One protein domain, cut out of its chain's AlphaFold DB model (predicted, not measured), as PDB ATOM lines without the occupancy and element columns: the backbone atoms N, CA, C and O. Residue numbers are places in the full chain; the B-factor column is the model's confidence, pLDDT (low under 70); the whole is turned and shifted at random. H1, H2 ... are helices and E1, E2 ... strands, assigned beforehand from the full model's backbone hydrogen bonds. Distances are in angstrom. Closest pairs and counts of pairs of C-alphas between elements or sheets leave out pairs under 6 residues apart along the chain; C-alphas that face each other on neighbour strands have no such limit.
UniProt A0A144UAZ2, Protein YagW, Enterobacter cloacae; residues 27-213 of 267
ATOM      1  N   SER A  27       6.710   8.203 -24.310       97.25
ATOM      2  CA  SER A  27       5.468   8.502 -23.595       97.25
ATOM      3  C   SER A  27       4.456   7.369 -23.736       97.25
ATOM      4  O   SER A  27       4.188   6.886 -24.834       97.25
ATOM      5  N   SER A  28       3.850   6.981 -22.618       96.69
ATOM      6  CA  SER A  28       2.651   6.135 -22.567       96.69
ATOM      7  C   SER A  28       1.369   6.958 -22.374       96.69
ATOM      8  O   SER A  28       0.315   6.380 -22.115       96.69
ATOM      9  N   GLY A  29       1.453   8.290 -22.467       96.25
ATOM     10  CA  GLY A  29       0.341   9.223 -22.287       96.25
ATOM     11  C   GLY A  29       0.288   9.874 -20.902       96.25
ATOM     12  O   GLY A  29       1.270   9.898 -20.156       96.25
ATOM     13  N   SER A  30      -0.884  10.411 -20.577       96.94
ATOM     14  CA  SER A  30      -1.191  11.034 -19.291       96.94
ATOM     15  C   SER A  30      -2.625  10.726 -18.859       96.94
ATOM     16  O   SER A  30      -3.435  10.237 -19.652       96.94
ATOM     17  N   GLY A  31      -2.937  10.967 -17.587       96.06
ATOM     18  CA  GLY A  31      -4.286  10.798 -17.055       96.06
ATOM     19  C   GLY A  31      -4.431  11.348 -15.645       96.06
ATOM     20  O   GLY A  31      -3.443  11.547 -14.937       96.06
ATOM     21  N   SER A  32      -5.677  11.583 -15.246       96.44
ATOM     22  CA  SER A  32      -6.024  12.139 -13.944       96.44
ATOM     23  C   SER A  32      -7.031  11.272 -13.193       96.44
ATOM     24  O   SER A  32      -7.847  10.577 -13.798       96.44
ATOM     25  N   ASN A  33      -6.966  11.313 -11.865       95.19
ATOM     26  CA  ASN A  33      -7.935  10.681 -10.976       95.19
ATOM     27  C   ASN A  33      -8.206  11.572  -9.759       95.19
ATOM     28  O   ASN A  33      -7.406  12.447  -9.424       95.19
ATOM     29  N   THR A  34      -9.313  11.316  -9.077       96.50
ATOM     30  CA  THR A  34      -9.587  11.849  -7.740       96.50
ATOM     31  C   THR A  34      -9.323  10.765  -6.712       96.50
ATOM     32  O   THR A  34      -9.427   9.577  -7.027       96.50
ATOM     33  N   TYR A  35      -8.974  11.150  -5.488       97.00
ATOM     34  CA  TYR A  35      -8.869  10.206  -4.387       97.00
ATOM     35  C   TYR A  35      -9.407  10.752  -3.067       97.00
ATOM     36  O   TYR A  35      -9.267  11.935  -2.741       97.00
ATOM     37  N   MET A  36      -9.954   9.839  -2.269       97.19
ATOM     38  CA  MET A  36     -10.178  10.030  -0.845       97.19
ATOM     39  C   MET A  36      -9.086   9.305  -0.060       97.19
ATOM     40  O   MET A  36      -8.799   8.128  -0.297       97.19
ATOM     41  N   PHE A  37      -8.507  10.008   0.911       98.12
ATOM     42  CA  PHE A  37      -7.624   9.407   1.903       98.12
ATOM     43  C   PHE A  37      -8.429   9.027   3.148       98.12
ATOM     44  O   PHE A  37      -9.128   9.870   3.714       98.12
ATOM     45  N   ILE A  38      -8.314   7.780   3.597       97.38
ATOM     46  CA  ILE A  38      -8.921   7.306   4.841       97.38
ATOM     47  C   ILE A  38      -7.809   7.046   5.850       97.38
ATOM     48  O   ILE A  38      -6.949   6.194   5.638       97.38
ATOM     49  N   ASN A  39      -7.852   7.774   6.957       96.56
ATOM     50  CA  ASN A  39      -6.997   7.599   8.116       96.56
ATOM     51  C   ASN A  39      -7.762   6.814   9.190       96.56
ATOM     52  O   ASN A  39      -8.562   7.391   9.929       96.56
ATOM     53  N   ASN A  40      -7.555   5.497   9.257       93.75
ATOM     54  CA  ASN A  40      -8.138   4.648  10.290       93.75
ATOM     55  C   ASN A  40      -7.201   4.571  11.502       93.75
ATOM     56  O   ASN A  40      -6.349   3.687  11.599       93.75
ATOM     57  N   THR A  41      -7.392   5.480  12.458       90.00
ATOM     58  CA  THR A  41      -6.594   5.494  13.696       90.00
ATOM     59  C   THR A  41      -6.959   4.359  14.657       90.00
ATOM     60  O   THR A  41      -6.207   4.097  15.590       90.00
ATOM     61  N   VAL A  42      -8.084   3.664  14.436       88.56
ATOM     62  CA  VAL A  42      -8.527   2.547  15.285       88.56
ATOM     63  C   VAL A  42      -7.604   1.341  15.114       88.56
ATOM     64  O   VAL A  42      -7.158   0.765  16.103       88.56
ATOM     65  N   ASP A  43      -7.284   0.993  13.865       89.44
ATOM     66  CA  ASP A  43      -6.469  -0.182  13.527       89.44
ATOM     67  C   ASP A  43      -5.074   0.182  12.980       89.44
ATOM     68  O   ASP A  43      -4.301  -0.708  12.639       89.44
ATOM     69  N   HIS A  44      -4.719   1.473  12.944       91.12
ATOM     70  CA  HIS A  44      -3.472   1.994  12.354       91.12
ATOM     71  C   HIS A  44      -3.342   1.689  10.851       91.12
ATOM     72  O   HIS A  44      -2.268   1.364  10.337       91.12
ATOM     73  N   GLU A  45      -4.457   1.816  10.136       94.62
ATOM     74  CA  GLU A  45      -4.564   1.515   8.711       94.62
ATOM     75  C   GLU A  45      -4.808   2.800   7.910       94.62
ATOM     76  O   GLU A  45      -5.583   3.676   8.299       94.62
ATOM     77  N   TYR A  46      -4.174   2.902   6.750       96.94
ATOM     78  CA  TYR A  46      -4.413   3.958   5.776       96.94
ATOM     79  C   TYR A  46      -4.961   3.367   4.501       96.94
ATOM     80  O   TYR A  46      -4.472   2.339   4.038       96.94
ATOM     81  N   PHE A  47      -5.922   4.059   3.900       96.31
ATOM     82  CA  PHE A  47      -6.495   3.672   2.622       96.31
ATOM     83  C   PHE A  47      -6.495   4.846   1.663       96.31
ATOM     84  O   PHE A  47      -6.816   5.976   2.026       96.31
ATOM     85  N   ILE A  48      -6.195   4.537   0.411       97.31
ATOM     86  CA  ILE A  48      -6.429   5.424  -0.718       97.31
ATOM     87  C   ILE A  48      -7.499   4.759  -1.574       97.31
ATOM     88  O   ILE A  48      -7.335   3.615  -2.009       97.31
ATOM     89  N   THR A  49      -8.600   5.465  -1.798       94.69
ATOM     90  CA  THR A  49      -9.653   5.060  -2.734       94.69
ATOM     91  C   THR A  49      -9.774   6.108  -3.820       94.69
ATOM     92  O   THR A  49      -9.609   7.291  -3.537       94.69
ATOM     93  N   THR A  50     -10.050   5.684  -5.047       93.31
ATOM     94  CA  THR A  50     -10.118   6.567  -6.211       93.31
ATOM     95  C   THR A  50     -11.500   6.608  -6.831       93.31
ATOM     96  O   THR A  50     -12.223   5.613  -6.799       93.31
ATOM     97  N   GLY A  51     -11.837   7.740  -7.456       90.44
ATOM     98  CA  GLY A  51     -13.089   7.902  -8.201       90.44
ATOM     99  C   GLY A  51     -13.132   7.095  -9.504       90.44
ATOM    100  O   GLY A  51     -14.203   6.783 -10.018       90.44
ATOM    101  N   SER A  52     -11.972   6.713 -10.049       91.25
ATOM    102  CA  SER A  52     -11.880   5.862 -11.235       91.25
ATOM    103  C   SER A  52     -10.810   4.777 -11.098       91.25
ATOM    104  O   SER A  52      -9.966   4.789 -10.198       91.25
ATOM    105  N   LEU A  53     -10.832   3.820 -12.027       89.12
ATOM    106  CA  LEU A  53      -9.888   2.707 -12.061       89.12
ATOM    107  C   LEU A  53      -8.488   3.107 -12.560       89.12
ATOM    108  O   LEU A  53      -7.502   2.474 -12.182       89.12
ATOM    109  N   SER A  54      -8.413   4.107 -13.440       89.81
ATOM    110  CA  SER A  54      -7.196   4.511 -14.146       89.81
ATOM    111  C   SER A  54      -7.065   6.036 -14.150       89.81
ATOM    112  O   SER A  54      -8.037   6.705 -14.491       89.81
ATOM    113  N   PRO A  55      -5.876   6.598 -13.876       91.75
ATOM    114  CA  PRO A  55      -4.639   5.912 -13.510       91.75
ATOM    115  C   PRO A  55      -4.740   5.134 -12.187       91.75
ATOM    116  O   PRO A  55      -5.512   5.501 -11.301       91.75
ATOM    117  N   ARG A  56      -3.996   4.020 -12.081       92.88
ATOM    118  CA  ARG A  56      -4.090   3.110 -10.931       92.88
ATOM    119  C   ARG A  56      -3.414   3.752  -9.732       92.88
ATOM    120  O   ARG A  56      -2.219   4.032  -9.809       92.88
ATOM    121  N   PHE A  57      -4.166   3.952  -8.657       96.00
ATOM    122  CA  PHE A  57      -3.676   4.524  -7.406       96.00
ATOM    123  C   PHE A  57      -4.641   4.212  -6.266       96.00
ATOM    124  O   PHE A  57      -5.552   4.976  -5.995       96.00
ATOM    125  N   SER A  58      -4.522   3.057  -5.628       95.88
ATOM    126  CA  SER A  58      -5.461   2.694  -4.564       95.88
ATOM    127  C   SER A  58      -4.922   1.589  -3.680       95.88
ATOM    128  O   SER A  58      -3.978   0.892  -4.054       95.88
ATOM    129  N   GLY A  59      -5.557   1.411  -2.523       95.94
ATOM    130  CA  GLY A  59      -5.329   0.304  -1.602       95.94
ATOM    131  C   GLY A  59      -4.805   0.738  -0.236       95.94
ATOM    132  O   GLY A  59      -4.629   1.927   0.048       95.94
ATOM    133  N   ALA A  60      -4.589  -0.261   0.618       96.69
ATOM    134  CA  ALA A  60      -4.213  -0.071   2.012       96.69
ATOM    135  C   ALA A  60      -2.701  -0.190   2.243       96.69
ATOM    136  O   ALA A  60      -2.026  -0.951   1.547       96.69
ATOM    137  N   ASN A  61      -2.182   0.533   3.236       96.75
ATOM    138  CA  ASN A  61      -0.761   0.492   3.608       96.75
ATOM    139  C   ASN A  61      -0.327  -0.868   4.176       96.75
ATOM    140  O   ASN A  61       0.844  -1.226   4.092       96.75
ATOM    141  N   VAL A  62      -1.269  -1.621   4.745       95.50
ATOM    142  CA  VAL A  62      -1.045  -2.931   5.363       95.50
ATOM    143  C   VAL A  62      -2.092  -3.942   4.905       95.50
ATOM    144  O   VAL A  62      -3.123  -3.586   4.327       95.50
ATOM    145  N   TRP A  63      -1.836  -5.223   5.169       94.75
ATOM    146  CA  TRP A  63      -2.880  -6.242   5.122       94.75
ATOM    147  C   TRP A  63      -3.837  -6.014   6.282       94.75
ATOM    148  O   TRP A  63      -3.454  -6.195   7.437       94.75
ATOM    149  N   THR A  64      -5.062  -5.609   5.973       92.38
ATOM    150  CA  THR A  64      -6.003  -5.176   6.997       92.38
ATOM    151  C   THR A  64      -6.491  -6.336   7.846       92.38
ATOM    152  O   THR A  64      -6.481  -7.504   7.432       92.38
ATOM    153  N   LYS A  65      -6.973  -6.016   9.046       85.50
ATOM    154  CA  LYS A  65      -7.535  -7.017   9.963       85.50
ATOM    155  C   LYS A  65      -8.685  -7.813   9.327       85.50
ATOM    156  O   LYS A  65      -8.803  -9.016   9.555       85.50
ATOM    157  N   TYR A  66      -9.482  -7.163   8.476       82.19
ATOM    158  CA  TYR A  66     -10.637  -7.743   7.775       82.19
ATOM    159  C   TYR A  66     -10.422  -7.820   6.253       82.19
ATOM    160  O   TYR A  66     -11.231  -7.350   5.454       82.19
ATOM    161  N   LYS A  67      -9.314  -8.440   5.839       81.12
ATOM    162  CA  LYS A  67      -8.825  -8.501   4.448       81.12
ATOM    163  C   LYS A  67      -9.607  -9.381   3.458       81.12
ATOM    164  O   LYS A  67      -9.042  -9.754   2.434       81.12
ATOM    165  N   THR A  68     -10.876  -9.720   3.702       80.69
ATOM    166  CA  THR A  68     -11.644 -10.704   2.897       80.69
ATOM    167  C   THR A  68     -11.580 -10.450   1.385       80.69
ATOM    168  O   THR A  68     -11.526 -11.397   0.609       80.69
ATOM    169  N   ASN A  69     -11.514  -9.181   0.965       85.31
ATOM    170  CA  ASN A  69     -11.421  -8.784  -0.445       85.31
ATOM    171  C   ASN A  69     -10.139  -8.004  -0.791       85.31
ATOM    172  O   ASN A  69     -10.039  -7.422  -1.873       85.31
ATOM    173  N   GLN A  70      -9.143  -7.980   0.099       92.56
ATOM    174  CA  GLN A  70      -7.889  -7.287  -0.173       92.56
ATOM    175  C   GLN A  70      -6.973  -8.171  -1.024       92.56
ATOM    176  O   GLN A  70      -6.437  -9.181  -0.567       92.56
ATOM    177  N   ARG A  71      -6.776  -7.769  -2.282       92.88
ATOM    178  CA  ARG A  71      -5.916  -8.501  -3.224       92.88
ATOM    179  C   ARG A  71      -4.465  -8.049  -3.212       92.88
ATOM    180  O   ARG A  71      -3.604  -8.835  -3.567       92.88
ATOM    181  N   SER A  72      -4.180  -6.806  -2.845       95.38
ATOM    182  CA  SER A  72      -2.817  -6.279  -2.750       95.38
ATOM    183  C   SER A  72      -2.747  -5.162  -1.715       95.38
ATOM    184  O   SER A  72      -3.775  -4.608  -1.312       95.38
ATOM    185  N   LEU A  73      -1.526  -4.799  -1.333       97.25
ATOM    186  CA  LEU A  73      -1.257  -3.505  -0.711       97.25
ATOM    187  C   LEU A  73      -1.513  -2.369  -1.705       97.25
ATOM    188  O   LEU A  73      -1.732  -2.612  -2.902       97.25
ATOM    189  N   GLY A  74      -1.524  -1.139  -1.200       97.69
ATOM    190  CA  GLY A  74      -1.717   0.034  -2.029       97.69
ATOM    191  C   GLY A  74      -0.561   0.267  -2.981       97.69
ATOM    192  O   GLY A  74       0.598  -0.003  -2.672       97.69
ATOM    193  N   TYR A  75      -0.893   0.726  -4.178       97.81
ATOM    194  CA  TYR A  75       0.056   0.830  -5.276       97.81
ATOM    195  C   TYR A  75      -0.308   1.976  -6.204       97.81
ATOM    196  O   TYR A  75      -1.466   2.394  -6.252       97.81
ATOM    197  N   MET A  76       0.662   2.411  -7.006       97.19
ATOM    198  CA  MET A  76       0.403   3.240  -8.180       97.19
ATOM    199  C   MET A  76       1.056   2.661  -9.430       97.19
ATOM    200  O   MET A  76       2.103   2.019  -9.357       97.19
ATOM    201  N   GLY A  77       0.441   2.875 -10.589       95.19
ATOM    202  CA  GLY A  77       0.997   2.413 -11.854       95.19
ATOM    203  C   GLY A  77       0.101   2.677 -13.055       95.19
ATOM    204  O   GLY A  77      -0.989   3.243 -12.951       95.19
ATOM    205  N   ASN A  78       0.553   2.209 -14.214       91.88
ATOM    206  CA  ASN A  78      -0.214   2.258 -15.451       91.88
ATOM    207  C   ASN A  78      -0.670   0.844 -15.841       91.88
ATOM    208  O   ASN A  78       0.141  -0.071 -15.969       91.88
ATOM    209  N   SER A  79      -1.973   0.655 -16.074       82.88
ATOM    210  CA  SER A  79      -2.533  -0.639 -16.490       82.88
ATOM    211  C   SER A  79      -2.058  -1.116 -17.867       82.88
ATOM    212  O   SER A  79      -2.268  -2.276 -18.201       82.88
ATOM    213  N   GLY A  80      -1.444  -0.250 -18.677       88.50
ATOM    214  CA  GLY A  80      -0.826  -0.629 -19.950       88.50
ATOM    215  C   GLY A  80       0.565  -1.259 -19.817       88.50
ATOM    216  O   GLY A  80       1.116  -1.728 -20.809       88.50
ATOM    217  N   TRP A  81       1.155  -1.268 -18.622       94.50
ATOM    218  CA  TRP A  81       2.525  -1.730 -18.405       94.50
ATOM    219  C   TRP A  81       2.564  -3.145 -17.831       94.50
ATOM    220  O   TRP A  81       2.740  -3.313 -16.631       94.50
ATOM    221  N   SER A  82       2.391  -4.168 -18.669       94.31
ATOM    222  CA  SER A  82       2.511  -5.577 -18.260       94.31
ATOM    223  C   SER A  82       3.518  -6.307 -19.138       94.31
ATOM    224  O   SER A  82       3.274  -6.506 -20.329       94.31
ATOM    225  N   TYR A  83       4.636  -6.718 -18.547       95.25
ATOM    226  CA  TYR A  83       5.714  -7.441 -19.215       95.25
ATOM    227  C   TYR A  83       6.190  -8.580 -18.308       95.25
ATOM    228  O   TYR A  83       6.505  -8.389 -17.137       95.25
ATOM    229  N   LEU A  84       6.190  -9.800 -18.838       95.38
ATOM    230  CA  LEU A  84       6.412 -11.006 -18.041       95.38
ATOM    231  C   LEU A  84       7.900 -11.334 -17.950       95.38
ATOM    232  O   LEU A  84       8.591 -11.298 -18.973       95.38
ATOM    233  N   ASN A  85       8.355 -11.753 -16.767       95.50
ATOM    234  CA  ASN A  85       9.707 -12.271 -16.541       95.50
ATOM    235  C   ASN A  85      10.788 -11.307 -17.064       95.50
ATOM    236  O   ASN A  85      11.602 -11.672 -17.922       95.50
ATOM    237  N   ARG A  86      10.718 -10.045 -16.626       96.69
ATOM    238  CA  ARG A  86      11.658  -8.963 -16.956       96.69
ATOM    239  C   ARG A  86      12.133  -8.282 -15.685       96.69
ATOM    240  O   ARG A  86      11.339  -8.080 -14.773       96.69
ATOM    241  N   TYR A  87      13.378  -7.823 -15.677       97.94
ATOM    242  CA  TYR A  87      13.804  -6.869 -14.661       97.94
ATOM    243  C   TYR A  87      13.195  -5.499 -14.914       97.94
ATOM    244  O   TYR A  87      13.228  -5.001 -16.044       97.94
ATOM    245  N   TYR A  88      12.634  -4.920 -13.858       97.50
ATOM    246  CA  TYR A  88      12.013  -3.606 -13.832       97.50
ATOM    247  C   TYR A  88      12.794  -2.633 -12.960       97.50
ATOM    248  O   TYR A  88      13.234  -2.973 -11.863       97.50
ATOM    249  N   ASP A  89      12.800  -1.392 -13.422       98.56
ATOM    250  CA  ASP A  89      13.057  -0.192 -12.645       98.56
ATOM    251  C   ASP A  89      11.809   0.681 -12.704       98.56
ATOM    252  O   ASP A  89      11.254   0.900 -13.786       98.56
ATOM    253  N   LEU A  90      11.371   1.207 -11.564       98.69
ATOM    254  CA  LEU A  90      10.211   2.086 -11.495       98.69
ATOM    255  C   LEU A  90      10.450   3.205 -10.489       98.69
ATOM    256  O   LEU A  90      10.726   2.964  -9.315       98.69
ATOM    257  N   TRP A  91      10.326   4.442 -10.963       98.69
ATOM    258  CA  TRP A  91      10.632   5.633 -10.178       98.69
ATOM    259  C   TRP A  91       9.765   6.818 -10.586       98.69
ATOM    260  O   TRP A  91       9.246   6.884 -11.707       98.69
ATOM    261  N   ILE A  92       9.618   7.774  -9.676       98.56
ATOM    262  CA  ILE A  92       9.004   9.069  -9.962       98.56
ATOM    263  C   ILE A  92      10.121  10.039 -10.345       98.56
ATOM    264  O   ILE A  92      11.101  10.181  -9.615       98.56
ATOM    265  N   ASP A  93       9.991  10.698 -11.495       97.38
ATOM    266  CA  ASP A  93      10.950  11.733 -11.878       97.38
ATOM    267  C   ASP A  93      10.887  12.909 -10.896       97.38
ATOM    268  O   ASP A  93       9.803  13.431 -10.633       97.38
ATOM    269  N   SER A  94      12.040  13.308 -10.351       95.25
ATOM    270  CA  SER A  94      12.145  14.358  -9.325       95.25
ATOM    271  C   SER A  94      11.143  14.175  -8.171       95.25
ATOM    272  O   SER A  94      10.397  15.096  -7.835       95.25
ATOM    273  N   SER A  95      11.103  12.973  -7.581       97.25
ATOM    274  CA  SER A  95      10.099  12.605  -6.577       97.25
ATOM    275  C   SER A  95      10.079  13.575  -5.383       97.25
ATOM    276  O   SER A  95      11.119  13.772  -4.746       97.25
ATOM    277  N   PRO A  96       8.913  14.134  -5.000       97.56
ATOM    278  CA  PRO A  96       8.780  14.894  -3.755       97.56
ATOM    279  C   PRO A  96       8.676  13.977  -2.523       97.56
ATOM    280  O   PRO A  96       8.693  14.448  -1.388       97.56
ATOM    281  N   ILE A  97       8.553  12.666  -2.742       98.31
ATOM    282  CA  ILE A  97       8.442  11.643  -1.707       98.31
ATOM    283  C   ILE A  97       9.770  10.901  -1.661       98.31
ATOM    284  O   ILE A  97      10.159  10.292  -2.656       98.31
ATOM    285  N   ASN A  98      10.447  10.915  -0.515       97.88
ATOM    286  CA  ASN A  98      11.640  10.097  -0.328       97.88
ATOM    287  C   ASN A  98      11.242   8.617  -0.239       97.88
ATOM    288  O   ASN A  98      10.490   8.250   0.664       97.88
ATOM    289  N   GLN A  99      11.754   7.794  -1.157       98.00
ATOM    290  CA  GLN A  99      11.434   6.369  -1.288       98.00
ATOM    291  C   GLN A  99       9.918   6.140  -1.435       98.00
ATOM    292  O   GLN A  99       9.281   5.619  -0.517       98.00
ATOM    293  N   PRO A 100       9.293   6.522  -2.566       98.44
ATOM    294  CA  PRO A 100       7.839   6.421  -2.744       98.44
ATOM    295  C   PRO A 100       7.323   4.975  -2.759       98.44
ATOM    296  O   PRO A 100       6.138   4.739  -2.511       98.44
ATOM    297  N   PHE A 101       8.199   4.006  -3.029       98.69
ATOM    298  CA  PHE A 101       7.840   2.605  -3.206       98.69
ATOM    299  C   PHE A 101       8.707   1.675  -2.364       98.69
ATOM    300  O   PHE A 101       9.886   1.941  -2.150       98.69
ATOM    301  N   VAL A 102       8.123   0.554  -1.938       98.31
ATOM    302  CA  VAL A 102       8.837  -0.541  -1.246       98.31
ATOM    303  C   VAL A 102       9.162  -1.722  -2.162       98.31
ATOM    304  O   VAL A 102       9.948  -2.590  -1.796       98.31
ATOM    305  N   GLY A 103       8.565  -1.769  -3.355       98.19
ATOM    306  CA  GLY A 103       8.813  -2.816  -4.338       98.19
ATOM    307  C   GLY A 103       7.708  -2.931  -5.377       98.19
ATOM    308  O   GLY A 103       6.818  -2.078  -5.469       98.19
ATOM    309  N   LEU A 104       7.760  -4.010  -6.153       97.88
ATOM    310  CA  LEU A 104       6.796  -4.293  -7.211       97.88
ATOM    311  C   LEU A 104       5.520  -4.891  -6.626       97.88
ATOM    312  O   LEU A 104       5.563  -5.852  -5.851       97.88
ATOM    313  N   ARG A 105       4.371  -4.341  -7.017       96.81
ATOM    314  CA  ARG A 105       3.060  -4.812  -6.576       96.81
ATOM    315  C   ARG A 105       2.884  -6.287  -6.891       96.81
ATOM    316  O   ARG A 105       3.081  -6.722  -8.021       96.81
ATOM    317  N   CYS A 106       2.390  -7.020  -5.906       95.38
ATOM    318  CA  CYS A 106       2.073  -8.424  -6.042       95.38
ATOM    319  C   CYS A 106       0.736  -8.744  -5.355       95.38
ATOM    320  O   CYS A 106       0.343  -8.064  -4.403       95.38
ATOM    321  N   MET A 107      -0.020  -9.710  -5.887       95.19
ATOM    322  CA  MET A 107      -1.351 -10.034  -5.370       95.19
ATOM    323  C   MET A 107      -1.340 -11.265  -4.476       95.19
ATOM    324  O   MET A 107      -0.667 -12.244  -4.773       95.19
ATOM    325  N   SER A 108      -2.176 -11.268  -3.439       93.31
ATOM    326  CA  SER A 108      -2.335 -12.390  -2.502       93.31
ATOM    327  C   SER A 108      -2.776 -13.702  -3.163       93.31
ATOM    328  O   SER A 108      -2.591 -14.768  -2.587       93.31
ATOM    329  N   THR A 109      -3.342 -13.638  -4.370       93.25
ATOM    330  CA  THR A 109      -3.714 -14.803  -5.186       93.25
ATOM    331  C   THR A 109      -2.579 -15.315  -6.080       93.25
ATOM    332  O   THR A 109      -2.759 -16.312  -6.773       93.25
ATOM    333  N   GLY A 110      -1.434 -14.627  -6.120       93.38
ATOM    334  CA  GLY A 110      -0.257 -15.027  -6.885       93.38
ATOM    335  C   GLY A 110       0.517 -16.130  -6.171       93.38
ATOM    336  O   GLY A 110       0.808 -16.021  -4.983       93.38
ATOM    337  N   ALA A 111       0.885 -17.182  -6.904       92.19
ATOM    338  CA  ALA A 111       1.598 -18.336  -6.356       92.19
ATOM    339  C   ALA A 111       2.978 -17.979  -5.779       92.19
ATOM    340  O   ALA A 111       3.410 -18.583  -4.804       92.19
ATOM    341  N   ASN A 112       3.646 -16.979  -6.362       87.69
ATOM    342  CA  ASN A 112       4.991 -16.560  -5.961       87.69
ATOM    343  C   ASN A 112       4.979 -15.265  -5.145       87.69
ATOM    344  O   ASN A 112       6.010 -14.606  -5.016       87.69
ATOM    345  N   CYS A 113       3.812 -14.866  -4.635       93.44
ATOM    346  CA  CYS A 113       3.685 -13.606  -3.935       93.44
ATOM    347  C   CYS A 113       4.152 -13.710  -2.483       93.44
ATOM    348  O   CYS A 113       3.580 -14.494  -1.721       93.44
ATOM    349  N   PRO A 114       5.142 -12.908  -2.051       94.50
ATOM    350  CA  PRO A 114       5.553 -12.910  -0.656       94.50
ATOM    351  C   PRO A 114       4.423 -12.444   0.267       94.50
ATOM    352  O   PRO A 114       3.599 -11.605  -0.104       94.50
ATOM    353  N   ALA A 115       4.432 -12.910   1.519       93.19
ATOM    354  CA  ALA A 115       3.471 -12.472   2.535       93.19
ATOM    355  C   ALA A 115       3.531 -10.955   2.808       93.19
ATOM    356  O   ALA A 115       2.545 -10.369   3.253       93.19
ATOM    357  N   SER A 116       4.657 -10.303   2.493       94.06
ATOM    358  CA  SER A 116       4.800  -8.844   2.531       94.06
ATOM    359  C   SER A 116       3.923  -8.115   1.503       94.06
ATOM    360  O   SER A 116       3.694  -6.926   1.661       94.06
ATOM    361  N   GLY A 117       3.401  -8.798   0.477       94.12
ATOM    362  CA  GLY A 117       2.508  -8.221  -0.535       94.12
ATOM    363  C   GLY A 117       3.198  -7.476  -1.677       94.12
ATOM    364  O   GLY A 117       2.534  -6.795  -2.462       94.12
ATOM    365  N   TYR A 118       4.518  -7.604  -1.793       97.19
ATOM    366  CA  TYR A 118       5.309  -7.046  -2.885       97.19
ATOM    367  C   TYR A 118       6.549  -7.901  -3.150       97.19
ATOM    368  O   TYR A 118       7.045  -8.591  -2.258       97.19
ATOM    369  N   ILE A 119       7.054  -7.843  -4.380       97.81
ATOM    370  CA  ILE A 119       8.330  -8.459  -4.754       97.81
ATOM    371  C   ILE A 119       9.428  -7.457  -4.410       97.81
ATOM    372  O   ILE A 119       9.348  -6.283  -4.787       97.81
ATOM    373  N   SER A 120      10.414  -7.916  -3.640       97.31
ATOM    374  CA  SER A 120      11.509  -7.060  -3.189       97.31
ATOM    375  C   SER A 120      12.451  -6.753  -4.359       97.31
ATOM    376  O   SER A 120      12.828  -7.683  -5.071       97.31
ATOM    377  N   PRO A 121      12.800  -5.478  -4.576       97.88
ATOM    378  CA  PRO A 121      13.847  -5.081  -5.508       97.88
ATOM    379  C   PRO A 121      15.229  -5.285  -4.883       97.88
ATOM    380  O   PRO A 121      15.360  -5.302  -3.657       97.88
ATOM    381  N   ASP A 122      16.265  -5.350  -5.714       98.38
ATOM    382  CA  ASP A 122      17.645  -5.375  -5.224       98.38
ATOM    383  C   ASP A 122      18.149  -3.983  -4.813       98.38
ATOM    384  O   ASP A 122      19.052  -3.867  -3.982       98.38
ATOM    385  N   VAL A 123      17.551  -2.910  -5.348       98.25
ATOM    386  CA  VAL A 123      17.914  -1.531  -4.999       98.25
ATOM    387  C   VAL A 123      16.678  -0.655  -4.804       98.25
ATOM    388  O   VAL A 123      15.743  -0.669  -5.601       98.25
ATOM    389  N   ILE A 124      16.703   0.172  -3.759       98.00
ATOM    390  CA  ILE A 124      15.736   1.249  -3.511       98.00
ATOM    391  C   ILE A 124      16.520   2.531  -3.257       98.00
ATOM    392  O   ILE A 124      17.459   2.536  -2.458       98.00
ATOM    393  N   ASP A 125      16.120   3.625  -3.895       96.31
ATOM    394  CA  ASP A 125      16.653   4.957  -3.621       96.31
ATOM    395  C   ASP A 125      15.530   5.984  -3.420       96.31
ATOM    396  O   ASP A 125      14.356   5.632  -3.296       96.31
ATOM    397  N   LYS A 126      15.894   7.269  -3.342       97.56
ATOM    398  CA  LYS A 126      14.950   8.352  -3.060       97.56
ATOM    399  C   LYS A 126      13.780   8.430  -4.048       97.56
ATOM    400  O   LYS A 126      12.720   8.894  -3.646       97.56
ATOM    401  N   ASP A 127      13.956   8.009  -5.301       98.25
ATOM    402  CA  ASP A 127      12.979   8.206  -6.375       98.25
ATOM    403  C   ASP A 127      12.159   6.947  -6.672       98.25
ATOM    404  O   ASP A 127      11.052   7.048  -7.212       98.25
ATOM    405  N   GLY A 128      12.661   5.761  -6.322       98.31
ATOM    406  CA  GLY A 128      11.954   4.516  -6.591       98.31
ATOM    407  C   GLY A 128      12.736   3.250  -6.276       98.31
ATOM    408  O   GLY A 128      13.610   3.230  -5.408       98.31
ATOM    409  N   PHE A 129      12.386   2.178  -6.983       98.56
ATOM    410  CA  PHE A 129      13.076   0.898  -6.904       98.56
ATOM    411  C   PHE A 129      13.643   0.478  -8.253       98.56
ATOM    412  O   PHE A 129      13.144   0.862  -9.313       98.56
ATOM    413  N   TYR A 130      14.664  -0.366  -8.195       98.56
ATOM    414  CA  TYR A 130      15.436  -0.794  -9.348       98.56
ATOM    415  C   TYR A 130      15.804  -2.258  -9.207       98.56
ATOM    416  O   TYR A 130      16.004  -2.754  -8.096       98.56
ATOM    417  N   HIS A 131      15.898  -2.917 -10.353       98.12
ATOM    418  CA  HIS A 131      16.251  -4.317 -10.469       98.12
ATOM    419  C   HIS A 131      15.323  -5.208  -9.631       98.12
ATOM    420  O   HIS A 131      15.675  -5.738  -8.580       98.12
ATOM    421  N   VAL A 132      14.081  -5.345 -10.092       97.75
ATOM    422  CA  VAL A 132      13.126  -6.323  -9.557       97.75
ATOM    423  C   VAL A 132      12.605  -7.212 -10.672       97.75
ATOM    424  O   VAL A 132      12.224  -6.723 -11.734       97.75
ATOM    425  N   MET A 133      12.576  -8.522 -10.446       96.81
ATOM    426  CA  MET A 133      12.055  -9.472 -11.425       96.81
ATOM    427  C   MET A 133      10.522  -9.455 -11.431       96.81
ATOM    428  O   MET A 133       9.883  -9.787 -10.431       96.81
ATOM    429  N   SER A 134       9.925  -9.103 -12.570       95.81
ATOM    430  CA  SER A 134       8.485  -9.218 -12.790       95.81
ATOM    431  C   SER A 134       8.067 -10.681 -12.946       95.81
ATOM    432  O   SER A 134       8.802 -11.506 -13.493       95.81
ATOM    433  N   GLY A 135       6.869 -11.026 -12.476       94.81
ATOM    434  CA  GLY A 135       6.388 -12.403 -12.544       94.81
ATOM    435  C   GLY A 135       5.778 -12.812 -13.884       94.81
ATOM    436  O   GLY A 135       5.661 -12.042 -14.840       94.81
ATOM    437  N   SER A 136       5.323 -14.064 -13.918       93.62
ATOM    438  CA  SER A 136       4.716 -14.720 -15.082       93.62
ATOM    439  C   SER A 136       3.232 -14.397 -15.296       93.62
ATOM    440  O   SER A 136       2.662 -14.786 -16.313       93.62
ATOM    441  N   SER A 137       2.593 -13.693 -14.359       94.69
ATOM    442  CA  SER A 137       1.200 -13.250 -14.459       94.69
ATOM    443  C   SER A 137       0.979 -11.945 -13.697       94.69
ATOM    444  O   SER A 137       1.838 -11.490 -12.937       94.69
ATOM    445  N   VAL A 138      -0.207 -11.369 -13.869       91.56
ATOM    446  CA  VAL A 138      -0.644 -10.150 -13.181       91.56
ATOM    447  C   VAL A 138      -0.633 -10.330 -11.660       91.56
ATOM    448  O   VAL A 138      -0.162  -9.456 -10.934       91.56
ATOM    449  N   GLU A 139      -1.097 -11.479 -11.178       94.62
ATOM    450  CA  GLU A 139      -1.118 -11.833  -9.759       94.62
ATOM    451  C   GLU A 139       0.296 -11.981  -9.193       94.62
ATOM    452  O   GLU A 139       0.545 -11.602  -8.052       94.62
ATOM    453  N   ASN A 140       1.227 -12.469 -10.015       94.50
ATOM    454  CA  ASN A 140       2.642 -12.614  -9.681       94.50
ATOM    455  C   ASN A 140       3.459 -11.336  -9.953       94.50
ATOM    456  O   ASN A 140       4.679 -11.402 -10.026       94.50
ATOM    457  N   GLY A 141       2.819 -10.176 -10.130       93.94
ATOM    458  CA  GLY A 141       3.521  -8.898 -10.259       93.94
ATOM    459  C   GLY A 141       4.098  -8.619 -11.645       93.94
ATOM    460  O   GLY A 141       5.175  -8.051 -11.759       93.94
ATOM    461  N   SER A 142       3.410  -8.987 -12.729       94.50
ATOM    462  CA  SER A 142       3.830  -8.554 -14.072       94.50
ATOM    463  C   SER A 142       3.542  -7.081 -14.375       94.50
ATOM    464  O   SER A 142       4.150  -6.503 -15.277       94.50
ATOM    465  N   TYR A 143       2.588  -6.468 -13.667       93.31
ATOM    466  CA  TYR A 143       2.247  -5.061 -13.863       93.31
ATOM    467  C   TYR A 143       3.323  -4.150 -13.275       93.31
ATOM    468  O   TYR A 143       3.635  -4.270 -12.095       93.31
ATOM    469  N   GLY A 144       3.814  -3.193 -14.066       93.62
ATOM    470  CA  GLY A 144       4.697  -2.104 -13.646       93.62
ATOM    471  C   GLY A 144       3.977  -1.130 -12.715       93.62
ATOM    472  O   GLY A 144       3.591  -0.032 -13.110       93.62
ATOM    473  N   ALA A 145       3.744  -1.581 -11.487       96.38
ATOM    474  CA  ALA A 145       3.051  -0.867 -10.436       96.38
ATOM    475  C   ALA A 145       3.869  -0.951  -9.149       96.38
ATOM    476  O   ALA A 145       4.158  -2.046  -8.671       96.38
ATOM    477  N   GLY A 146       4.227   0.196  -8.582       98.00
ATOM    478  CA  GLY A 146       4.966   0.246  -7.329       98.00
ATOM    479  C   GLY A 146       4.035   0.175  -6.133       98.00
ATOM    480  O   GLY A 146       3.071   0.936  -6.060       98.00
ATOM    481  N   THR A 147       4.322  -0.729  -5.197       98.50
ATOM    482  CA  THR A 147       3.679  -0.757  -3.880       98.50
ATOM    483  C   THR A 147       4.123   0.468  -3.096       98.50
ATOM    484  O   THR A 147       5.323   0.688  -2.932       98.50
ATOM    485  N   LEU A 148       3.162   1.260  -2.625       98.69
ATOM    486  CA  LEU A 148       3.401   2.514  -1.917       98.69
ATOM    487  C   LEU A 148       4.119   2.265  -0.589       98.69
ATOM    488  O   LEU A 148       3.786   1.341   0.152       98.69
ATOM    489  N   SER A 149       5.095   3.114  -0.283       98.50
ATOM    490  CA  SER A 149       5.804   3.085   0.991       98.50
ATOM    491  C   SER A 149       5.027   3.798   2.104       98.50
ATOM    492  O   SER A 149       4.125   4.594   1.822       98.50
ATOM    493  N   PRO A 150       5.411   3.606   3.380       97.94
ATOM    494  CA  PRO A 150       4.900   4.429   4.472       97.94
ATOM    495  C   PRO A 150       5.076   5.932   4.209       97.94
ATOM    496  O   PRO A 150       4.142   6.698   4.424       97.94
ATOM    497  N   ALA A 151       6.223   6.352   3.660       98.31
ATOM    498  CA  ALA A 151       6.482   7.754   3.330       98.31
ATOM    499  C   ALA A 151       5.507   8.301   2.273       98.31
ATOM    500  O   ALA A 151       5.077   9.451   2.372       98.31
ATOM    501  N   ALA A 152       5.105   7.480   1.299       98.56
ATOM    502  CA  ALA A 152       4.088   7.872   0.328       98.56
ATOM    503  C   ALA A 152       2.718   8.080   0.986       98.56
ATOM    504  O   ALA A 152       2.054   9.080   0.717       98.56
ATOM    505  N   TYR A 153       2.306   7.193   1.895       98.56
ATOM    506  CA  TYR A 153       1.065   7.391   2.648       98.56
ATOM    507  C   TYR A 153       1.096   8.659   3.502       98.56
ATOM    508  O   TYR A 153       0.122   9.405   3.500       98.56
ATOM    509  N   GLU A 154       2.209   8.932   4.183       98.12
ATOM    510  CA  GLU A 154       2.392  10.162   4.957       98.12
ATOM    511  C   GLU A 154       2.289  11.410   4.072       98.12
ATOM    512  O   GLU A 154       1.596  12.365   4.430       98.12
ATOM    513  N   TYR A 155       2.906  11.385   2.886       98.50
ATOM    514  CA  TYR A 155       2.790  12.459   1.903       98.50
ATOM    515  C   TYR A 155       1.325  12.715   1.529       98.50
ATOM    516  O   TYR A 155       0.825  13.821   1.735       98.50
ATOM    517  N   PHE A 156       0.599  11.692   1.060       98.25
ATOM    518  CA  PHE A 156      -0.798  11.839   0.635       98.25
ATOM    519  C   PHE A 156      -1.750  12.162   1.790       98.25
ATOM    520  O   PHE A 156      -2.738  12.880   1.604       98.25
ATOM    521  N   ARG A 157      -1.462  11.691   3.009       97.75
ATOM    522  CA  ARG A 157      -2.216  12.069   4.210       97.75
ATOM    523  C   ARG A 157      -2.116  13.571   4.460       97.75
ATOM    524  O   ARG A 157      -3.138  14.195   4.750       97.75
ATOM    525  N   ASN A 158      -0.917  14.130   4.312       97.81
ATOM    526  CA  ASN A 158      -0.614  15.526   4.613       97.81
ATOM    527  C   ASN A 158      -1.025  16.500   3.496       97.81
ATOM    528  O   ASN A 158      -1.104  17.700   3.750       97.81
ATOM    529  N   GLN A 159      -1.338  16.009   2.292       98.06
ATOM    530  CA  GLN A 159      -1.925  16.852   1.247       98.06
ATOM    531  C   GLN A 159      -3.273  17.434   1.701       98.06
ATOM    532  O   GLN A 159      -4.099  16.695   2.263       98.06
ATOM    533  N   PRO A 160      -3.536  18.731   1.468       97.62
ATOM    534  CA  PRO A 160      -4.822  19.322   1.788       97.62
ATOM    535  C   PRO A 160      -5.895  18.834   0.809       97.62
ATOM    536  O   PRO A 160      -5.622  18.513  -0.347       97.62
ATOM    537  N   VAL A 161      -7.142  18.782   1.273       97.50
ATOM    538  CA  VAL A 161      -8.276  18.491   0.388       97.50
ATOM    539  C   VAL A 161      -8.413  19.628  -0.635       97.50
ATOM    540  O   VAL A 161      -8.374  20.802  -0.273       97.50
ATOM    541  N   GLY A 162      -8.550  19.275  -1.912       96.75
ATOM    542  CA  GLY A 162      -8.550  20.173  -3.067       96.75
ATOM    543  C   GLY A 162      -7.187  20.338  -3.747       96.75
ATOM    544  O   GLY A 162      -7.133  20.934  -4.820       96.75
ATOM    545  N   ALA A 163      -6.093  19.823  -3.168       97.50
ATOM    546  CA  ALA A 163      -4.795  19.813  -3.841       97.50
ATOM    547  C   ALA A 163      -4.730  18.751  -4.941       97.50
ATOM    548  O   ALA A 163      -5.306  17.669  -4.811       97.50
ATOM    549  N   THR A 164      -3.962  19.065  -5.983       97.94
ATOM    550  CA  THR A 164      -3.642  18.148  -7.075       97.94
ATOM    551  C   THR A 164      -2.140  17.940  -7.148       97.94
ATOM    552  O   THR A 164      -1.394  18.882  -7.411       97.94
ATOM    553  N   ASP A 165      -1.711  16.695  -6.984       97.50
ATOM    554  CA  ASP A 165      -0.335  16.277  -7.237       97.50
ATOM    555  C   ASP A 165      -0.189  15.800  -8.680       97.50
ATOM    556  O   ASP A 165      -1.108  15.198  -9.237       97.50
ATOM    557  N   THR A 166       0.965  16.037  -9.302       98.19
ATOM    558  CA  THR A 166       1.292  15.474 -10.620       98.19
ATOM    559  C   THR A 166       2.658  14.811 -10.584       98.19
ATOM    560  O   THR A 166       3.645  15.432 -10.203       98.19
ATOM    561  N   PHE A 167       2.707  13.554 -11.018       98.06
ATOM    562  CA  PHE A 167       3.905  12.724 -11.020       98.06
ATOM    563  C   PHE A 167       4.191  12.221 -12.430       98.06
ATOM    564  O   PHE A 167       3.298  11.707 -13.105       98.06
ATOM    565  N   GLN A 168       5.447  12.300 -12.864       98.31
ATOM    566  CA  GLN A 168       5.907  11.539 -14.021       98.31
ATOM    567  C   GLN A 168       6.448  10.200 -13.529       98.31
ATOM    568  O   GLN A 168       7.581  10.104 -13.058       98.31
ATOM    569  N   LEU A 169       5.615   9.166 -13.621       98.50
ATOM    570  CA  LEU A 169       6.027   7.811 -13.299       98.50
ATOM    571  C   LEU A 169       6.817   7.248 -14.477       98.50
ATOM    572  O   LEU A 169       6.397   7.366 -15.627       98.50
ATOM    573  N   ASN A 170       7.944   6.615 -14.189       98.62
ATOM    574  CA  ASN A 170       8.782   5.956 -15.174       98.62
ATOM    575  C   ASN A 170       8.781   4.458 -14.915       98.62
ATOM    576  O   ASN A 170       8.847   4.023 -13.769       98.62
ATOM    577  N   LEU A 171       8.754   3.689 -15.995       98.44
ATOM    578  CA  LEU A 171       9.056   2.271 -16.000       98.44
ATOM    579  C   LEU A 171      10.140   2.031 -17.039       98.44
ATOM    580  O   LEU A 171       9.960   2.336 -18.220       98.44
ATOM    581  N   CYS A 172      11.239   1.432 -16.615       98.06
ATOM    582  CA  CYS A 172      12.222   0.868 -17.519       98.06
ATOM    583  C   CYS A 172      12.258  -0.638 -17.306       98.06
ATOM    584  O   CYS A 172      12.311  -1.098 -16.170       98.06
ATOM    585  N   TYR A 173      12.173  -1.408 -18.384       97.56
ATOM    586  CA  TYR A 173      12.222  -2.861 -18.305       97.56
ATOM    587  C   TYR A 173      13.196  -3.438 -19.315       97.56
ATOM    588  O   TYR A 173      13.344  -2.931 -20.429       97.56
ATOM    589  N   LEU A 174      13.848  -4.518 -18.913       97.69
ATOM    590  CA  LEU A 174      14.830  -5.236 -19.715       97.69
ATOM    591  C   LEU A 174      14.123  -6.088 -20.782       97.69
ATOM    592  O   LEU A 174      12.933  -6.395 -20.684       97.69
ATOM    593  N   ASN A 175      14.842  -6.472 -21.830       95.38
ATOM    594  CA  ASN A 175      14.393  -7.471 -22.794       95.38
ATOM    595  C   ASN A 175      14.368  -8.880 -22.161       95.38
ATOM    596  O   ASN A 175      14.705  -9.087 -20.995       95.38
ATOM    597  N   SER A 176      13.910  -9.888 -22.913       91.50
ATOM    598  CA  SER A 176      13.880 -11.262 -22.391       91.50
ATOM    599  C   SER A 176      15.271 -11.774 -22.099       91.50
ATOM    600  O   SER A 176      16.119 -11.726 -22.984       91.50
ATOM    601  N   ASN A 177      15.452 -12.363 -20.916       85.94
ATOM    602  CA  ASN A 177      16.706 -12.995 -20.504       85.94
ATOM    603  C   ASN A 177      17.905 -12.033 -20.528       85.94
ATOM    604  O   ASN A 177      19.039 -12.469 -20.700       85.94
ATOM    605  N   THR A 178      17.653 -10.731 -20.394       93.81
ATOM    606  CA  THR A 178      18.696  -9.715 -20.246       93.81
ATOM    607  C   THR A 178      18.671  -9.155 -18.838       93.81
ATOM    608  O   THR A 178      17.602  -9.030 -18.239       93.81
ATOM    609  N   ASP A 179      19.846  -8.777 -18.364       95.19
ATOM    610  CA  ASP A 179      20.099  -8.260 -17.026       95.19
ATOM    611  C   ASP A 179      21.093  -7.086 -17.122       95.19
ATOM    612  O   ASP A 179      21.703  -6.876 -18.179       95.19
ATOM    613  N   TYR A 180      21.258  -6.318 -16.051       94.88
ATOM    614  CA  TYR A 180      22.259  -5.267 -15.932       94.88
ATOM    615  C   TYR A 180      22.934  -5.298 -14.558       94.88
ATOM    616  O   TYR A 180      22.366  -5.739 -13.565       94.88
ATOM    617  N   ASP A 181      24.167  -4.796 -14.484       94.38
ATOM    618  CA  ASP A 181      24.923  -4.742 -13.230       94.38
ATOM    619  C   ASP A 181      24.402  -3.616 -12.319       94.38
ATOM    620  O   ASP A 181      24.948  -2.511 -12.281       94.38
ATOM    621  N   PHE A 182      23.328  -3.891 -11.581       95.25
ATOM    622  CA  PHE A 182      22.746  -2.955 -10.616       95.25
ATOM    623  C   PHE A 182      23.700  -2.617  -9.458       95.25
ATOM    624  O   PHE A 182      23.621  -1.518  -8.897       95.25
ATOM    625  N   ALA A 183      24.619  -3.530  -9.118       94.25
ATOM    626  CA  ALA A 183      25.575  -3.368  -8.027       94.25
ATOM    627  C   ALA A 183      26.623  -2.285  -8.333       94.25
ATOM    628  O   ALA A 183      27.079  -1.595  -7.422       94.25
ATOM    629  N   SER A 184      26.942  -2.069  -9.612       93.25
ATOM    630  CA  SER A 184      27.787  -0.956 -10.076       93.25
ATOM    631  C   SER A 184      27.131   0.431  -9.994       93.25
ATOM    632  O   SER A 184      27.780   1.438 -10.277       93.25
ATOM    633  N   GLY A 185      25.844   0.509  -9.641       92.38
ATOM    634  CA  GLY A 185      25.068   1.750  -9.671       92.38
ATOM    635  C   GLY A 185      24.417   2.057 -11.024       92.38
ATOM    636  O   GLY A 185      23.662   3.023 -11.111       92.38
ATOM    637  N   THR A 186      24.644   1.224 -12.047       94.50
ATOM    638  CA  THR A 186      23.930   1.295 -13.333       94.50
ATOM    639  C   THR A 186      22.425   1.134 -13.109       94.50
ATOM    640  O   THR A 186      22.006   0.401 -12.210       94.50
ATOM    641  N   ARG A 187      21.606   1.816 -13.913       95.94
ATOM    642  CA  ARG A 187      20.154   1.616 -14.003       95.94
ATOM    643  C   ARG A 187      19.752   1.253 -15.423       95.94
ATOM    644  O   ARG A 187      20.471   1.543 -16.376       95.94
ATOM    645  N   CYS A 188      18.551   0.704 -15.587       96.62
ATOM    646  CA  CYS A 188      18.004   0.352 -16.898       96.62
ATOM    647  C   CYS A 188      18.007   1.540 -17.875       96.62
ATOM    648  O   CYS A 188      18.322   1.374 -19.052       96.62
ATOM    649  N   LYS A 189      17.718   2.757 -17.393       96.12
ATOM    650  CA  LYS A 189      17.713   3.972 -18.228       96.12
ATOM    651  C   LYS A 189      19.090   4.318 -18.809       96.12
ATOM    652  O   LYS A 189      19.148   4.947 -19.859       96.12
ATOM    653  N   ASP A 190      20.174   3.897 -18.157       95.56
ATOM    654  CA  ASP A 190      21.550   4.242 -18.535       95.56
ATOM    655  C   ASP A 190      22.108   3.309 -19.628       95.56
ATOM    656  O   ASP A 190      23.203   3.531 -20.144       95.56
ATOM    657  N   LEU A 191      21.367   2.258 -19.994       93.81
ATOM    658  CA  LEU A 191      21.791   1.266 -20.979       93.81
ATOM    659  C   LEU A 191      21.702   1.806 -22.413       93.81
ATOM    660  O   LEU A 191      20.755   2.492 -22.775       93.81
ATOM    661  N   ALA A 192      22.630   1.400 -23.282       91.62
ATOM    662  CA  ALA A 192      22.565   1.738 -24.710       91.62
ATOM    663  C   ALA A 192      21.558   0.901 -25.502       91.62
ATOM    664  O   ALA A 192      21.056   1.324 -26.540       91.62
ATOM    665  N   SER A 193      21.281  -0.315 -25.036       91.62
ATOM    666  CA  SER A 193      20.322  -1.238 -25.636       91.62
ATOM    667  C   SER A 193      19.933  -2.307 -24.613       91.62
ATOM    668  O   SER A 193      20.463  -2.331 -23.505       91.62
ATOM    669  N   GLY A 194      19.010  -3.201 -24.971       92.12
ATOM    670  CA  GLY A 194      18.617  -4.311 -24.094       92.12
ATOM    671  C   GLY A 194      17.486  -3.983 -23.119       92.12
ATOM    672  O   GLY A 194      17.088  -4.857 -22.358       92.12
ATOM    673  N   GLY A 195      16.919  -2.778 -23.181       95.44
ATOM    674  CA  GLY A 195      15.744  -2.396 -22.407       95.44
ATOM    675  C   GLY A 195      14.849  -1.405 -23.142       95.44
ATOM    676  O   GLY A 195      15.164  -0.930 -24.233       95.44
ATOM    677  N   THR A 196      13.706  -1.108 -22.535       97.06
ATOM    678  CA  THR A 196      12.734  -0.122 -23.004       97.06
ATOM    679  C   THR A 196      12.345   0.788 -21.849       97.06
ATOM    680  O   THR A 196      11.884   0.310 -20.814       97.06
ATOM    681  N   TRP A 197      12.466   2.101 -22.050       97.69
ATOM    682  CA  TRP A 197      12.048   3.111 -21.080       97.69
ATOM    683  C   TRP A 197      10.749   3.793 -21.521       97.69
ATOM    684  O   TRP A 197      10.634   4.350 -22.619       97.69
ATOM    685  N   ARG A 198       9.748   3.740 -20.643       97.75
ATOM    686  CA  ARG A 198       8.453   4.400 -20.788       97.75
ATOM    687  C   ARG A 198       8.166   5.324 -19.614       97.75
ATOM    688  O   ARG A 198       8.561   5.038 -18.488       97.75
ATOM    689  N   TYR A 199       7.416   6.389 -19.866       98.19
ATOM    690  CA  TYR A 199       6.889   7.249 -18.809       98.19
ATOM    691  C   TYR A 199       5.395   7.508 -18.982       98.19
ATOM    692  O   TYR A 199       4.846   7.371 -20.077       98.19
ATOM    693  N   TYR A 200       4.724   7.849 -17.888       97.88
ATOM    694  CA  TYR A 200       3.315   8.211 -17.865       97.88
ATOM    695  C   TYR A 200       3.084   9.304 -16.823       97.88
ATOM    696  O   TYR A 200       3.528   9.183 -15.681       97.88
ATOM    697  N   THR A 201       2.389  10.371 -17.212       98.12
ATOM    698  CA  THR A 201       2.099  11.492 -16.310       98.12
ATOM    699  C   THR A 201       0.759  11.272 -15.611       98.12
ATOM    700  O   THR A 201      -0.280  11.183 -16.262       98.12
ATOM    701  N   MET A 202       0.786  11.184 -14.285       97.25
ATOM    702  CA  MET A 202      -0.366  10.893 -13.431       97.25
ATOM    703  C   MET A 202      -0.701  12.124 -12.598       97.25
ATOM    704  O   MET A 202       0.169  12.605 -11.874       97.25
ATOM    705  N   SER A 203      -1.942  12.599 -12.657       98.00
ATOM    706  CA  SER A 203      -2.428  13.681 -11.795       98.00
ATOM    707  C   SER A 203      -3.486  13.174 -10.815       98.00
ATOM    708  O   SER A 203      -4.420  12.482 -11.217       98.00
ATOM    709  N   PHE A 204      -3.365  13.525  -9.537       97.44
ATOM    710  CA  PHE A 204      -4.258  13.065  -8.473       97.44
ATOM    711  C   PHE A 204      -4.791  14.231  -7.651       97.44
ATOM    712  O   PHE A 204      -4.023  14.878  -6.945       97.44
ATOM    713  N   GLU A 205      -6.099  14.473  -7.713       97.62
ATOM    714  CA  GLU A 205      -6.782  15.453  -6.859       97.62
ATOM    715  C   GLU A 205      -7.268  14.774  -5.572       97.62
ATOM    716  O   GLU A 205      -8.039  13.814  -5.625       97.62
ATOM    717  N   LYS A 206      -6.873  15.289  -4.406       97.81
ATOM    718  CA  LYS A 206      -7.420  14.832  -3.125       97.81
ATOM    719  C   LYS A 206      -8.786  15.461  -2.896       97.81
ATOM    720  O   LYS A 206      -8.866  16.619  -2.505       97.81
ATOM    721  N   VAL A 207      -9.867  14.719  -3.084       97.31
ATOM    722  CA  VAL A 207     -11.228  15.274  -2.959       97.31
ATOM    723  C   VAL A 207     -11.854  15.055  -1.591       97.31
ATOM    724  O   VAL A 207     -12.784  15.778  -1.234       97.31
ATOM    725  N   ALA A 208     -11.324  14.118  -0.800       97.31
ATOM    726  CA  ALA A 208     -11.767  13.919   0.572       97.31
ATOM    727  C   ALA A 208     -10.676  13.375   1.509       97.31
ATOM    728  O   ALA A 208      -9.715  12.716   1.101       97.31
ATOM    729  N   HIS A 209     -10.852  13.643   2.800       97.81
ATOM    730  CA  HIS A 209     -10.083  13.070   3.895       97.81
ATOM    731  C   HIS A 209     -11.053  12.614   4.988       97.81
ATOM    732  O   HIS A 209     -11.694  13.438   5.643       97.81
ATOM    733  N   LEU A 210     -11.150  11.301   5.179       97.25
ATOM    734  CA  LEU A 210     -11.925  10.676   6.243       97.25
ATOM    735  C   LEU A 210     -10.982  10.219   7.353       97.25
ATOM    736  O   LEU A 210     -10.141   9.356   7.130       97.25
ATOM    737  N   THR A 211     -11.121  10.763   8.555       96.62
ATOM    738  CA  THR A 211     -10.419  10.260   9.743       96.62
ATOM    739  C   THR A 211     -11.399   9.488  10.607       96.62
ATOM    740  O   THR A 211     -12.420  10.044  11.005       96.62
ATOM    741  N   LEU A 212     -11.091   8.226  10.901       93.81
ATOM    742  CA  LEU A 212     -11.826   7.395  11.850       93.81
ATOM    743  C   LEU A 212     -11.076   7.403  13.174       93.81
ATOM    744  O   LEU A 212      -9.902   7.038  13.222       93.81
ATOM    745  N   ASN A 213     -11.760   7.813  14.236       89.44
ATOM    746  CA  ASN A 213     -11.223   7.889  15.586       89.44
ATOM    747  C   ASN A 213     -11.931   6.879  16.475       89.44
ATOM    748  O   ASN A 213     -13.168   6.837  16.516       89.44
TER     749      ASN A 213
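This is residues 27 to 213 of the 267 residues of the protein "Protein YagW" of Enterobacter cloacae (UniProt A0A144UAZ2). One long sheet of ten strands folds back on itself like part of a barrel: a small leaf, E6 and E8, faces a large one, E3 E2 E1 E10 E9 E5 E7, with E4 as the hinge. The sheet curls round H1, and the long strands E1, E9 and E10 run out along the greatest length. The 187 printed residues hold ten named strands and one helix, in the order E1 to E8, H1, E9, E10; the class is mostly strand. The sheet's order is E6 E8 E4 E3 E2 E1 E10 E9 E5 E7, mixed. The whole is compact, with a radius of gyration of the C-alphas of 15.9 A, and only just elongated, spanning 51 by 33 by 27 A.

E1, residues 27 to 40, begins with C-alpha 27 at (5.468, 8.502, -23.595), spans 36.7 A and bends by 60 degrees at residue 30. E2 is residues 45 to 50, E3 56 to 60, and E4 75 to 82, which bends by 87 degrees at residue 79. E5 is residues 87 to 92, E6 101 to 105, E7 128 to 133 and E8 143 to 148. H1, residues 150 to 158, begins with C-alpha 150 at (4.900, 4.429, 4.472). E9, residues 164 to 174, spans 32.4 A. E10, residues 195 to 213, spans 47.7 A, bends by 71 degrees at residue 207 and ends with C-alpha 213 at (-11.223, 7.889, 15.586).

E1 E2 E3 E4 form a meander, each strand the antiparallel neighbour of the one before; N 38 and O 47 of the hairpin E1 and E2 are 2.8 A apart. E3 pairs in staggered fashion, with E4 over residues 56 to 58 and with E2 over 59 to 60. E1 and E10 are parallel, with N 33 and O 203 at 2.9 A. E9 and E10 form an antiparallel hairpin, with N 167 and O 202 at 2.8 A. E8 is antiparallel to E4, with N 144 and O 81 at 2.8 A. The edge strands E6 and E7 have their closest C-alphas, those of Phe 101 and Gly 128, 5.7 A apart. H1 is on the sheet; its closest C-alpha pair with E1 is Arg 157 and Phe 37, 6.5 A. Every O i to N i+4 pair of H1 is within hydrogen-bond range.

The C-alphas of Ala 192 and Asn 213, the two farthest apart, are 52.9 A apart. The links E3 to E4, E6 to E7 and E9 to E10 are long. The printed part has no cut, its mean pLDDT is 95.4, and no printed residue is under 70.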